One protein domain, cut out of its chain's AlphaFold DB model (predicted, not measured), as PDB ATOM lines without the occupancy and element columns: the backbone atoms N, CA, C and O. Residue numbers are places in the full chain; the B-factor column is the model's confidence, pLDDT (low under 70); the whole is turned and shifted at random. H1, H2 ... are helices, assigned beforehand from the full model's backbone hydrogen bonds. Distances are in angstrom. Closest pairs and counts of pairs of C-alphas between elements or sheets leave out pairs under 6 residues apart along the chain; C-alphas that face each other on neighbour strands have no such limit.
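This is residues 343 to 415 and 461 to 480 of the 480 residues of an uncharacterized protein of Planctomycetia bacterium (UniProt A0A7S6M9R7). Helices H5, H1 and H4 lie side by side in a triangle, a loose up-and-down bundle, each running against the one before it in the chain. H2 folds back from H1, and short H3 sits between H2 and H4. The 93 printed residues, with five named helices, H1 to H5, are all helix in class and compact: radius of gyration of the C-alphas 12.4 A, spans 39, 29 and 23 A.

H5, residues 461 to 479, runs 27.5 A from (0.107, -26.433, 20.605) to (-3.517, -46.856, 38.676). H1 is residues 355 to 364, H2 366 to 377, H3 381 to 385, H4 395 to 407.

H5 touches H1 with residues 466 to 473 alone, closest C-alphas Phe 466 and Gly 356, 6.1 A. H4 is close but not clearly touching H1, C-alphas Ile 405 and Asp 355 closest at 7.5 A. H1 and H2 form a hairpin, C-alphas Leu 362 and Trp 369 closest at 5.1 A. Every O i to N i+4 pair is within hydrogen-bond range in H1, H3 and H5; 5 of 8 in H2, 7 of 9 in H4.

Across the cut, C-alphas 415 and 461 are 17.1 A apart. Residues 410 to 415 and 480 have pLDDT under 70.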
ATOM      1  N   ALA A 343      -0.213 -48.141  14.368       94.38
ATOM      2  CA  ALA A 343      -0.443 -46.812  14.921       94.38
ATOM      3  C   ALA A 343      -1.304 -45.838  14.084       94.38
ATOM      4  O   ALA A 343      -1.375 -44.663  14.432       94.38
ATOM      5  N   ASP A 344      -1.971 -46.311  13.029       94.69
ATOM      6  CA  ASP A 344      -3.040 -45.589  12.312       94.69
ATOM      7  C   ASP A 344      -4.384 -45.913  12.986       94.69
ATOM      8  O   ASP A 344      -5.152 -46.782  12.562       94.69
ATOM      9  N   PHE A 345      -4.604 -45.306  14.152       94.75
ATOM     10  CA  PHE A 345      -5.729 -45.628  15.029       94.75
ATOM     11  C   PHE A 345      -7.048 -45.059  14.525       94.75
ATOM     12  O   PHE A 345      -8.098 -45.518  14.975       94.75
ATOM     13  N   ASN A 346      -7.018 -44.065  13.637       94.12
ATOM     14  CA  ASN A 346      -8.216 -43.521  13.007       94.12
ATOM     15  C   ASN A 346      -8.493 -44.136  11.614       94.12
ATOM     16  O   ASN A 346      -9.532 -43.832  11.029       94.12
ATOM     17  N   GLY A 347      -7.588 -44.990  11.113       91.81
ATOM     18  CA  GLY A 347      -7.668 -45.730   9.853       91.81
ATOM     19  C   GLY A 347      -7.724 -44.856   8.598       91.81
ATOM     20  O   GLY A 347      -8.319 -45.268   7.594       91.81
ATOM     21  N   ASP A 348      -7.154 -43.651   8.640       91.00
ATOM     22  CA  ASP A 348      -7.101 -42.724   7.506       91.00
ATOM     23  C   ASP A 348      -5.913 -42.992   6.556       91.00
ATOM     24  O   ASP A 348      -5.806 -42.373   5.489       91.00
ATOM     25  N   GLY A 349      -5.073 -43.979   6.885       90.06
ATOM     26  CA  GLY A 349      -3.876 -44.359   6.141       90.06
ATOM     27  C   GLY A 349      -2.621 -43.616   6.596       90.06
ATOM     28  O   GLY A 349      -1.582 -43.714   5.927       90.06
ATOM     29  N   CYS A 350      -2.708 -42.855   7.684       91.12
ATOM     30  CA  CYS A 350      -1.693 -41.923   8.133       91.12
ATOM     31  C   CYS A 350      -1.324 -42.162   9.589       91.12
ATOM     32  O   CYS A 350      -2.037 -42.805  10.338       91.12
ATOM     33  N   ARG A 351      -0.135 -41.687   9.968       91.88
ATOM     34  CA  ARG A 351       0.296 -41.655  11.365       91.88
ATOM     35  C   ARG A 351       0.600 -40.218  11.716       91.88
ATOM     36  O   ARG A 351       1.541 -39.642  11.166       91.88
ATOM     37  N   ASN A 352      -0.234 -39.621  12.546       89.94
ATOM     38  CA  ASN A 352      -0.117 -38.232  12.959       89.94
ATOM     39  C   ASN A 352      -0.847 -38.004  14.294       89.94
ATOM     40  O   ASN A 352      -1.310 -38.921  14.965       89.94
ATOM     41  N   ASN A 353      -0.935 -36.752  14.723       87.69
ATOM     42  CA  ASN A 353      -1.576 -36.393  15.982       87.69
ATOM     43  C   ASN A 353      -3.090 -36.696  16.032       87.69
ATOM     44  O   ASN A 353      -3.623 -36.822  17.133       87.69
ATOM     45  N   PHE A 354      -3.781 -36.859  14.895       92.38
ATOM     46  CA  PHE A 354      -5.194 -37.270  14.860       92.38
ATOM     47  C   PHE A 354      -5.402 -38.726  15.302       92.38
ATOM     48  O   PHE A 354      -6.523 -39.117  15.640       92.38
ATOM     49  N   ASP A 355      -4.332 -39.516  15.367       94.31
ATOM     50  CA  ASP A 355      -4.353 -40.863  15.926       94.31
ATOM     51  C   ASP A 355      -4.364 -40.878  17.460       94.31
ATOM     52  O   ASP A 355      -4.742 -41.882  18.060       94.31
ATOM     53  N   GLY A 356      -3.997 -39.768  18.116       92.06
ATOM     54  CA  GLY A 356      -3.882 -39.686  19.575       92.06
ATOM     55  C   GLY A 356      -5.205 -39.893  20.315       92.06
ATOM     56  O   GLY A 356      -5.269 -40.690  21.253       92.06
ATOM     57  N   ASP A 357      -6.276 -39.232  19.870       92.62
ATOM     58  CA  ASP A 357      -7.614 -39.398  20.458       92.62
ATOM     59  C   ASP A 357      -8.156 -40.812  20.228       92.62
ATOM     60  O   ASP A 357      -8.767 -41.411  21.115       92.62
ATOM     61  N   SER A 358      -7.887 -41.370  19.046       94.75
ATOM     62  CA  SER A 358      -8.312 -42.721  18.679       94.75
ATOM     63  C   SER A 358      -7.559 -43.778  19.493       94.75
ATOM     64  O   SER A 358      -8.182 -44.700  20.015       94.75
ATOM     65  N   LEU A 359      -6.249 -43.609  19.705       94.31
ATOM     66  CA  LEU A 359      -5.451 -44.413  20.635       94.31
ATOM     67  C   LEU A 359      -6.017 -44.330  22.056       94.31
ATOM     68  O   LEU A 359      -6.227 -45.354  22.710       94.31
ATOM     69  N   ALA A 360      -6.310 -43.119  22.534       93.25
ATOM     70  CA  ALA A 360      -6.862 -42.925  23.866       93.25
ATOM     71  C   ALA A 360      -8.221 -43.614  24.034       93.25
ATOM     72  O   ALA A 360      -8.464 -44.268  25.052       93.25
ATOM     73  N   GLN A 361      -9.089 -43.523  23.027       95.19
ATOM     74  CA  GLN A 361     -10.378 -44.205  23.016       95.19
ATOM     75  C   GLN A 361     -10.215 -45.729  22.961       95.19
ATOM     76  O   GLN A 361     -10.918 -46.427  23.693       95.19
ATOM     77  N   LEU A 362      -9.284 -46.258  22.159       95.00
ATOM     78  CA  LEU A 362      -9.011 -47.697  22.092       95.00
ATOM     79  C   LEU A 362      -8.573 -48.248  23.453       95.00
ATOM     80  O   LEU A 362      -9.061 -49.293  23.880       95.00
ATOM     81  N   LEU A 363      -7.704 -47.524  24.157       92.06
ATOM     82  CA  LEU A 363      -7.152 -47.950  25.442       92.06
ATOM     83  C   LEU A 363      -8.128 -47.789  26.615       92.06
ATOM     84  O   LEU A 363      -8.149 -48.624  27.513       92.06
ATOM     85  N   THR A 364      -8.948 -46.735  26.618       93.81
ATOM     86  CA  THR A 364      -9.869 -46.439  27.735       93.81
ATOM     87  C   THR A 364     -11.286 -46.966  27.516       93.81
ATOM     88  O   THR A 364     -12.058 -47.113  28.464       93.81
ATOM     89  N   SER A 365     -11.685 -47.217  26.270       96.00
ATOM     90  CA  SER A 365     -13.036 -47.645  25.885       96.00
ATOM     91  C   SER A 365     -13.010 -48.479  24.591       96.00
ATOM     92  O   SER A 365     -13.641 -48.102  23.598       96.00
ATOM     93  N   PRO A 366     -12.354 -49.659  24.590       94.25
ATOM     94  CA  PRO A 366     -12.125 -50.460  23.382       94.25
ATOM     95  C   PRO A 366     -13.414 -50.847  22.644       94.25
ATOM     96  O   PRO A 366     -13.447 -50.873  21.418       94.25
ATOM     97  N   ALA A 367     -14.510 -51.098  23.369       95.19
ATOM     98  CA  ALA A 367     -15.808 -51.397  22.756       95.19
ATOM     99  C   ALA A 367     -16.397 -50.198  21.989       95.19
ATOM    100  O   ALA A 367     -17.054 -50.380  20.960       95.19
ATOM    101  N   GLN A 368     -16.164 -48.976  22.479       96.19
ATOM    102  CA  GLN A 368     -16.597 -47.757  21.805       96.19
ATOM    103  C   GLN A 368     -15.735 -47.501  20.569       96.19
ATOM    104  O   GLN A 368     -16.296 -47.331  19.490       96.19
ATOM    105  N   TRP A 369     -14.406 -47.589  20.700       96.25
ATOM    106  CA  TRP A 369     -13.488 -47.479  19.563       96.25
ATOM    107  C   TRP A 369     -13.830 -48.490  18.461       96.25
ATOM    108  O   TRP A 369     -13.955 -48.125  17.293       96.25
ATOM    109  N   GLN A 370     -14.083 -49.754  18.825       94.56
ATOM    110  CA  GLN A 370     -14.463 -50.783  17.852       94.56
ATOM    111  C   GLN A 370     -15.784 -50.445  17.152       94.56
ATOM    112  O   GLN A 370     -15.924 -50.729  15.972       94.56
ATOM    113  N   THR A 371     -16.747 -49.824  17.837       95.44
ATOM    114  CA  THR A 371     -18.042 -49.464  17.235       95.44
ATOM    115  C   THR A 371     -17.940 -48.235  16.325       95.44
ATOM    116  O   THR A 371     -18.596 -48.184  15.286       95.44
ATOM    117  N   GLU A 372     -17.160 -47.230  16.725       95.31
ATOM    118  CA  GLU A 372     -17.102 -45.925  16.055       95.31
ATOM    119  C   GLU A 372     -16.057 -45.867  14.936       95.31
ATOM    120  O   GLU A 372     -16.274 -45.175  13.943       95.31
ATOM    121  N   ILE A 373     -14.957 -46.608  15.078       93.75
ATOM    122  CA  ILE A 373     -13.808 -46.563  14.170       93.75
ATOM    123  C   ILE A 373     -13.565 -47.949  13.569       93.75
ATOM    124  O   ILE A 373     -13.674 -48.119  12.353       93.75
ATOM    125  N   GLY A 374     -13.315 -48.956  14.413       91.19
ATOM    126  CA  GLY A 374     -12.927 -50.299  13.970       91.19
ATOM    127  C   GLY A 374     -13.902 -50.920  12.963       91.19
ATOM    128  O   GLY A 374     -13.544 -51.199  11.820       91.19
ATOM    129  N   ASP A 375     -15.169 -51.065  13.346       89.69
ATOM    130  CA  ASP A 375     -16.229 -51.653  12.522       89.69
ATOM    131  C   ASP A 375     -16.565 -50.800  11.292       89.69
ATOM    132  O   ASP A 375     -16.977 -51.347  10.265       89.69
ATOM    133  N   VAL A 376     -16.390 -49.476  11.375       88.31
ATOM    134  CA  VAL A 376     -16.647 -48.549  10.261       88.31
ATOM    135  C   VAL A 376     -15.595 -48.712   9.166       88.31
ATOM    136  O   VAL A 376     -15.934 -48.692   7.981       88.31
ATOM    137  N   LEU A 377     -14.336 -48.905   9.556       84.56
ATOM    138  CA  LEU A 377     -13.194 -48.993   8.645       84.56
ATOM    139  C   LEU A 377     -12.798 -50.439   8.319       84.56
ATOM    140  O   LEU A 377     -12.022 -50.679   7.397       84.56
ATOM    141  N   GLY A 378     -13.356 -51.416   9.038       85.62
ATOM    142  CA  GLY A 378     -12.991 -52.824   8.908       85.62
ATOM    143  C   GLY A 378     -11.611 -53.144   9.486       85.62
ATOM    144  O   GLY A 378     -10.991 -54.115   9.060       85.62
ATOM    145  N   ILE A 379     -11.137 -52.340  10.438       87.25
ATOM    146  CA  ILE A 379      -9.899 -52.572  11.185       87.25
ATOM    147  C   ILE A 379     -10.238 -53.079  12.587       87.25
ATOM    148  O   ILE A 379     -11.356 -52.911  13.083       87.25
ATOM    149  N   ASN A 380      -9.281 -53.723  13.242       89.44
ATOM    150  CA  ASN A 380      -9.441 -54.119  14.633       89.44
ATOM    151  C   ASN A 380      -8.337 -53.514  15.493       89.44
ATOM    152  O   ASN A 380      -7.265 -53.171  14.994       89.44
ATOM    153  N   GLY A 381      -8.624 -53.375  16.788       91.56
ATOM    154  CA  GLY A 381      -7.706 -52.731  17.723       91.56
ATOM    155  C   GLY A 381      -6.351 -53.432  17.801       91.56
ATOM    156  O   GLY A 381      -5.332 -52.762  17.877       91.56
ATOM    157  N   LEU A 382      -6.320 -54.767  17.704       92.00
ATOM    158  CA  LEU A 382      -5.068 -55.532  17.727       92.00
ATOM    159  C   LEU A 382      -4.165 -55.180  16.539       92.00
ATOM    160  O   LEU A 382      -2.987 -54.922  16.730       92.00
ATOM    161  N   GLY A 383      -4.715 -55.088  15.331       89.75
ATOM    162  CA  GLY A 383      -3.959 -54.826  14.108       89.75
ATOM    163  C   GLY A 383      -3.273 -53.468  14.054       89.75
ATOM    164  O   GLY A 383      -2.275 -53.327  13.353       89.75
ATOM    165  N   VAL A 384      -3.804 -52.478  14.776       94.19
ATOM    166  CA  VAL A 384      -3.240 -51.119  14.833       94.19
ATOM    167  C   VAL A 384      -2.456 -50.850  16.115       94.19
ATOM    168  O   VAL A 384      -1.572 -49.998  16.101       94.19
ATOM    169  N   CYS A 385      -2.749 -51.569  17.203       95.25
ATOM    170  CA  CYS A 385      -2.171 -51.320  18.521       95.25
ATOM    171  C   CYS A 385      -1.049 -52.278  18.911       95.25
ATOM    172  O   CYS A 385      -0.119 -51.815  19.551       95.25
ATOM    173  N   ASP A 386      -1.114 -53.565  18.548       93.00
ATOM    174  CA  ASP A 386      -0.176 -54.611  18.998       93.00
ATOM    175  C   ASP A 386       1.198 -54.446  18.328       93.00
ATOM    176  O   ASP A 386       1.571 -55.123  17.364       93.00
ATOM    177  N   CYS A 387       1.942 -53.452  18.796       89.50
ATOM    178  CA  CYS A 387       3.179 -53.004  18.184       89.50
ATOM    179  C   CYS A 387       4.364 -53.878  18.601       89.50
ATOM    180  O   CYS A 387       5.367 -53.936  17.883       89.50
ATOM    181  N   ASN A 388       4.269 -54.550  19.753       88.56
ATOM    182  CA  ASN A 388       5.257 -55.531  20.195       88.56
ATOM    183  C   ASN A 388       4.939 -56.966  19.697       88.56
ATOM    184  O   ASN A 388       5.789 -57.853  19.826       88.56
ATOM    185  N   ASN A 389       3.775 -57.164  19.062       87.88
ATOM    186  CA  ASN A 389       3.283 -58.417  18.492       87.88
ATOM    187  C   ASN A 389       3.145 -59.535  19.554       87.88
ATOM    188  O   ASN A 389       3.492 -60.696  19.293       87.88
ATOM    189  N   ASP A 390       2.667 -59.185  20.752       90.88
ATOM    190  CA  ASP A 390       2.374 -60.110  21.855       90.88
ATOM    191  C   ASP A 390       0.924 -60.639  21.847       90.88
ATOM    192  O   ASP A 390       0.591 -61.570  22.588       90.88
ATOM    193  N   GLY A 391       0.092 -60.128  20.934       90.25
ATOM    194  CA  GLY A 391      -1.302 -60.517  20.751       90.25
ATOM    195  C   GLY A 391      -2.288 -59.731  21.615       90.25
ATOM    196  O   GLY A 391      -3.464 -60.109  21.671       90.25
ATOM    197  N   VAL A 392      -1.846 -58.677  22.301       90.25
ATOM    198  CA  VAL A 392      -2.662 -57.833  23.176       90.25
ATOM    199  C   VAL A 392      -2.366 -56.360  22.882       90.25
ATOM    200  O   VAL A 392      -1.258 -56.002  22.537       90.25
ATOM    201  N   CYS A 393      -3.372 -55.493  23.022       90.50
ATOM    202  CA  CYS A 393      -3.187 -54.040  23.027       90.50
ATOM    203  C   CYS A 393      -3.197 -53.558  24.479       90.50
ATOM    204  O   CYS A 393      -4.238 -53.637  25.141       90.50
ATOM    205  N   ASN A 394      -2.053 -53.123  25.003       88.94
ATOM    206  CA  ASN A 394      -1.896 -52.714  26.397       88.94
ATOM    207  C   ASN A 394      -0.883 -51.557  26.559       88.94
ATOM    208  O   ASN A 394      -0.532 -50.855  25.613       88.94
ATOM    209  N   ASN A 395      -0.437 -51.302  27.790       88.81
ATOM    210  CA  ASN A 395       0.485 -50.211  28.097       88.81
ATOM    211  C   ASN A 395       1.895 -50.383  27.499       88.81
ATOM    212  O   ASN A 395       2.577 -49.380  27.298       88.81
ATOM    213  N   PHE A 396       2.332 -51.610  27.202       92.31
ATOM    214  CA  PHE A 396       3.610 -51.880  26.536       92.31
ATOM    215  C   PHE A 396       3.610 -51.457  25.062       92.31
ATOM    216  O   PHE A 396       4.682 -51.230  24.498       92.31
ATOM    217  N   ASP A 397       2.433 -51.298  24.455       93.81
ATOM    218  CA  ASP A 397       2.289 -50.855  23.068       93.81
ATOM    219  C   ASP A 397       2.319 -49.336  22.905       93.81
ATOM    220  O   ASP A 397       2.671 -48.841  21.834       93.81
ATOM    221  N   ILE A 398       1.985 -48.591  23.967       93.00
ATOM    222  CA  ILE A 398       1.836 -47.127  23.925       93.00
ATOM    223  C   ILE A 398       3.113 -46.464  23.425       93.00
ATOM    224  O   ILE A 398       3.054 -45.604  22.553       93.00
ATOM    225  N   ASP A 399       4.271 -46.859  23.953       92.00
ATOM    226  CA  ASP A 399       5.536 -46.211  23.603       92.00
ATOM    227  C   ASP A 399       5.898 -46.448  22.132       92.00
ATOM    228  O   ASP A 399       6.308 -45.518  21.440       92.00
ATOM    229  N   CYS A 400       5.655 -47.658  21.620       92.19
ATOM    230  CA  CYS A 400       5.892 -47.963  20.212       92.19
ATOM    231  C   CYS A 400       4.895 -47.232  19.302       92.19
ATOM    232  O   CYS A 400       5.290 -46.648  18.295       92.19
ATOM    233  N   ALA A 401       3.616 -47.190  19.678       91.69
ATOM    234  CA  ALA A 401       2.591 -46.439  18.962       91.69
ATOM    235  C   ALA A 401       2.927 -44.939  18.887       91.69
ATOM    236  O   ALA A 401       2.853 -44.335  17.817       91.69
ATOM    237  N   VAL A 402       3.364 -44.350  20.002       91.62
ATOM    238  CA  VAL A 402       3.789 -42.946  20.082       91.62
ATOM    239  C   VAL A 402       5.017 -42.688  19.216       91.62
ATOM    240  O   VAL A 402       5.036 -41.705  18.476       91.62
ATOM    241  N   ASP A 403       6.015 -43.572  19.247       91.69
ATOM    242  CA  ASP A 403       7.196 -43.450  18.391       91.69
ATOM    243  C   ASP A 403       6.827 -43.522  16.901       91.69
ATOM    244  O   ASP A 403       7.364 -42.768  16.085       91.69
ATOM    245  N   LEU A 404       5.877 -44.387  16.533       91.19
ATOM    246  CA  LEU A 404       5.384 -44.505  15.161       91.19
ATOM    247  C   LEU A 404       4.583 -43.274  14.716       91.19
ATOM    248  O   LEU A 404       4.696 -42.891  13.552       91.19
ATOM    249  N   ILE A 405       3.817 -42.649  15.612       89.38
ATOM    250  CA  ILE A 405       3.066 -41.414  15.339       89.38
ATOM    251  C   ILE A 405       4.006 -40.210  15.198       89.38
ATOM    252  O   ILE A 405       3.875 -39.432  14.257       89.38
ATOM    253  N   LEU A 406       4.970 -40.059  16.111       87.38
ATOM    254  CA  LEU A 406       5.852 -38.889  16.152       87.38
ATOM    255  C   LEU A 406       6.995 -38.959  15.132       87.38
ATOM    256  O   LEU A 406       7.385 -37.934  14.573       87.38
ATOM    257  N   TYR A 407       7.549 -40.151  14.896       86.00
ATOM    258  CA  TYR A 407       8.793 -40.325  14.133       86.00
ATOM    259  C   TYR A 407       8.666 -41.297  12.952       86.00
ATOM    260  O   TYR A 407       9.645 -41.538  12.238       86.00
ATOM    261  N   GLY A 408       7.487 -41.882  12.727       81.75
ATOM    262  CA  GLY A 408       7.278 -42.875  11.680       81.75
ATOM    263  C   GLY A 408       7.381 -42.306  10.254       81.75
ATOM    264  O   GLY A 408       6.996 -41.168   9.991       81.75
ATOM    265  N   PRO A 409       7.835 -43.111   9.271       70.06
ATOM    266  CA  PRO A 409       8.056 -42.675   7.885       70.06
ATOM    267  C   PRO A 409       6.791 -42.378   7.053       70.06
ATOM    268  O   PRO A 409       6.906 -42.155   5.850       70.06
ATOM    269  N   THR A 410       5.590 -42.376   7.636       59.00
ATOM    270  CA  THR A 410       4.347 -42.017   6.921       59.00
ATOM    271  C   THR A 410       3.667 -40.833   7.585       59.00
ATOM    272  O   THR A 410       2.581 -40.946   8.145       59.00
ATOM    273  N   GLN A 411       4.306 -39.676   7.462       59.97
ATOM    274  CA  GLN A 411       3.605 -38.410   7.591       59.97
ATOM    275  C   GLN A 411       2.776 -38.232   6.320       59.97
ATOM    276  O   GLN A 411       3.306 -37.905   5.253       59.97
ATOM    277  N   CYS A 412       1.477 -38.512   6.388       61.81
ATOM    278  CA  CYS A 412       0.580 -38.098   5.322       61.81
ATOM    279  C   CYS A 412       0.520 -36.582   5.294       61.81
ATOM    280  O   CYS A 412      -0.237 -35.964   6.032       61.81
ATOM    281  N   GLY A 413       1.338 -36.001   4.424       52.72
ATOM    282  CA  GLY A 413       1.237 -34.602   4.057       52.72
ATOM    283  C   GLY A 413       1.272 -33.646   5.243       52.72
ATOM    284  O   GLY A 413       0.370 -32.824   5.359       52.72
ATOM    285  N   GLU A 414       2.333 -33.668   6.047       54.69
ATOM    286  CA  GLU A 414       2.818 -32.378   6.529       54.69
ATOM    287  C   GLU A 414       3.773 -31.792   5.478       54.69
ATOM    288  O   GLU A 414       4.563 -32.529   4.872       54.69
ATOM    289  N   PRO A 415       3.687 -30.477   5.188       45.50
ATOM    290  CA  PRO A 415       4.756 -29.793   4.480       45.50
ATOM    291  C   PRO A 415       6.016 -30.048   5.294       45.50
ATOM    292  O   PRO A 415       6.002 -29.814   6.498       45.50
ATOM    293  N   ALA A 461       1.327 -26.241  19.822       82.75
ATOM    294  CA  ALA A 461       0.107 -26.433  20.605       82.75
ATOM    295  C   ALA A 461      -0.497 -27.838  20.409       82.75
ATOM    296  O   ALA A 461      -0.898 -28.469  21.385       82.75
ATOM    297  N   TYR A 462      -0.513 -28.356  19.174       78.88
ATOM    298  CA  TYR A 462      -0.986 -29.720  18.899       78.88
ATOM    299  C   TYR A 462      -0.072 -30.796  19.490       78.88
ATOM    300  O   TYR A 462      -0.562 -31.807  19.993       78.88
ATOM    301  N   LEU A 463       1.247 -30.586  19.459       80.44
ATOM    302  CA  LEU A 463       2.194 -31.503  20.088       80.44
ATOM    303  C   LEU A 463       2.012 -31.530  21.612       80.44
ATOM    304  O   LEU A 463       2.018 -32.607  22.205       80.44
ATOM    305  N   GLU A 464       1.822 -30.374  22.253       85.81
ATOM    306  CA  GLU A 464       1.556 -30.302  23.695       85.81
ATOM    307  C   GLU A 464       0.251 -31.015  24.081       85.81
ATOM    308  O   GLU A 464       0.230 -31.746  25.074       85.81
ATOM    309  N   GLU A 465      -0.813 -30.864  23.287       85.25
ATOM    310  CA  GLU A 465      -2.085 -31.569  23.490       85.25
ATOM    311  C   GLU A 465      -1.921 -33.089  23.348       85.25
ATOM    312  O   GLU A 465      -2.321 -33.838  24.243       85.25
ATOM    313  N   PHE A 466      -1.248 -33.550  22.290       84.00
ATOM    314  CA  PHE A 466      -0.944 -34.968  22.094       84.00
ATOM    315  C   PHE A 466      -0.135 -35.541  23.267       84.00
ATOM    316  O   PHE A 466      -0.505 -36.563  23.847       84.00
ATOM    317  N   LEU A 467       0.936 -34.863  23.690       85.44
ATOM    318  CA  LEU A 467       1.756 -35.305  24.821       85.44
ATOM    319  C   LEU A 467       0.972 -35.325  26.142       85.44
ATOM    320  O   LEU A 467       1.211 -36.200  26.980       85.44
ATOM    321  N   ALA A 468       0.019 -34.408  26.331       87.62
ATOM    322  CA  ALA A 468      -0.871 -34.417  27.487       87.62
ATOM    323  C   ALA A 468      -1.806 -35.641  27.489       87.62
ATOM    324  O   ALA A 468      -1.990 -36.255  28.544       87.62
ATOM    325  N   ILE A 469      -2.334 -36.042  26.325       84.50
ATOM    326  CA  ILE A 469      -3.128 -37.272  26.168       84.50
ATOM    327  C   ILE A 469      -2.286 -38.497  26.541       84.50
ATOM    328  O   ILE A 469      -2.707 -39.300  27.377       84.50
ATOM    329  N   ILE A 470      -1.065 -38.609  26.004       87.06
ATOM    330  CA  ILE A 470      -0.160 -39.731  26.305       87.06
ATOM    331  C   ILE A 470       0.181 -39.798  27.799       87.06
ATOM    332  O   ILE A 470       0.155 -40.877  28.397       87.06
ATOM    333  N   ALA A 471       0.459 -38.660  28.438       87.31
ATOM    334  CA  ALA A 471       0.709 -38.611  29.878       87.31
ATOM    335  C   ALA A 471      -0.519 -39.054  30.699       87.31
ATOM    336  O   ALA A 471      -0.378 -39.783  31.688       87.31
ATOM    337  N   GLY A 472      -1.722 -38.655  30.274       85.75
ATOM    338  CA  GLY A 472      -2.985 -39.096  30.863       85.75
ATOM    339  C   GLY A 472      -3.187 -40.609  30.764       85.75
ATOM    340  O   GLY A 472      -3.532 -41.242  31.761       85.75
ATOM    341  N   LEU A 473      -2.898 -41.201  29.601       78.19
ATOM    342  CA  LEU A 473      -2.998 -42.647  29.373       78.19
ATOM    343  C   LEU A 473      -2.011 -43.439  30.229       78.19
ATOM    344  O   LEU A 473      -2.403 -44.407  30.876       78.19
ATOM    345  N   ARG A 474      -0.750 -43.002  30.302       84.00
ATOM    346  CA  ARG A 474       0.247 -43.639  31.178       84.00
ATOM    347  C   ARG A 474      -0.203 -43.618  32.638       84.00
ATOM    348  O   ARG A 474      -0.162 -44.644  33.305       84.00
ATOM    349  N   THR A 475      -0.719 -42.480  33.100       86.88
ATOM    350  CA  THR A 475      -1.238 -42.342  34.469       86.88
ATOM    351  C   THR A 475      -2.439 -43.260  34.719       86.88
ATOM    352  O   THR A 475      -2.545 -43.836  35.797       86.88
ATOM    353  N   TYR A 476      -3.342 -43.415  33.742       81.44
ATOM    354  CA  TYR A 476      -4.490 -44.324  33.841       81.44
ATOM    355  C   TYR A 476      -4.042 -45.769  34.098       81.44
ATOM    356  O   TYR A 476      -4.498 -46.383  35.060       81.44
ATOM    357  N   PHE A 477      -3.089 -46.273  33.309       80.50
ATOM    358  CA  PHE A 477      -2.582 -47.643  33.449       80.50
ATOM    359  C   PHE A 477      -1.648 -47.862  34.643       80.50
ATOM    360  O   PHE A 477      -1.454 -48.999  35.048       80.50
ATOM    361  N   GLU A 478      -1.066 -46.813  35.226       82.44
ATOM    362  CA  GLU A 478      -0.322 -46.932  36.491       82.44
ATOM    363  C   GLU A 478      -1.245 -47.106  37.713       82.44
ATOM    364  O   GLU A 478      -0.780 -47.510  38.782       82.44
ATOM    365  N   MET A 479      -2.534 -46.761  37.589       75.62
ATOM    366  CA  MET A 479      -3.517 -46.856  38.676       75.62
ATOM    367  C   MET A 479      -4.326 -48.159  38.680       75.62
ATOM    368  O   MET A 479      -4.863 -48.511  39.736       75.62
ATOM    369  N   GLU A 480      -4.450 -48.828  37.533       67.06
ATOM    370  CA  GLU A 480      -5.033 -50.176  37.403       67.06
ATOM    371  C   GLU A 480      -4.001 -51.264  37.727       67.06
ATOM    372  O   GLU A 480      -4.401 -52.258  38.386       67.06
TER     373      GLU A 480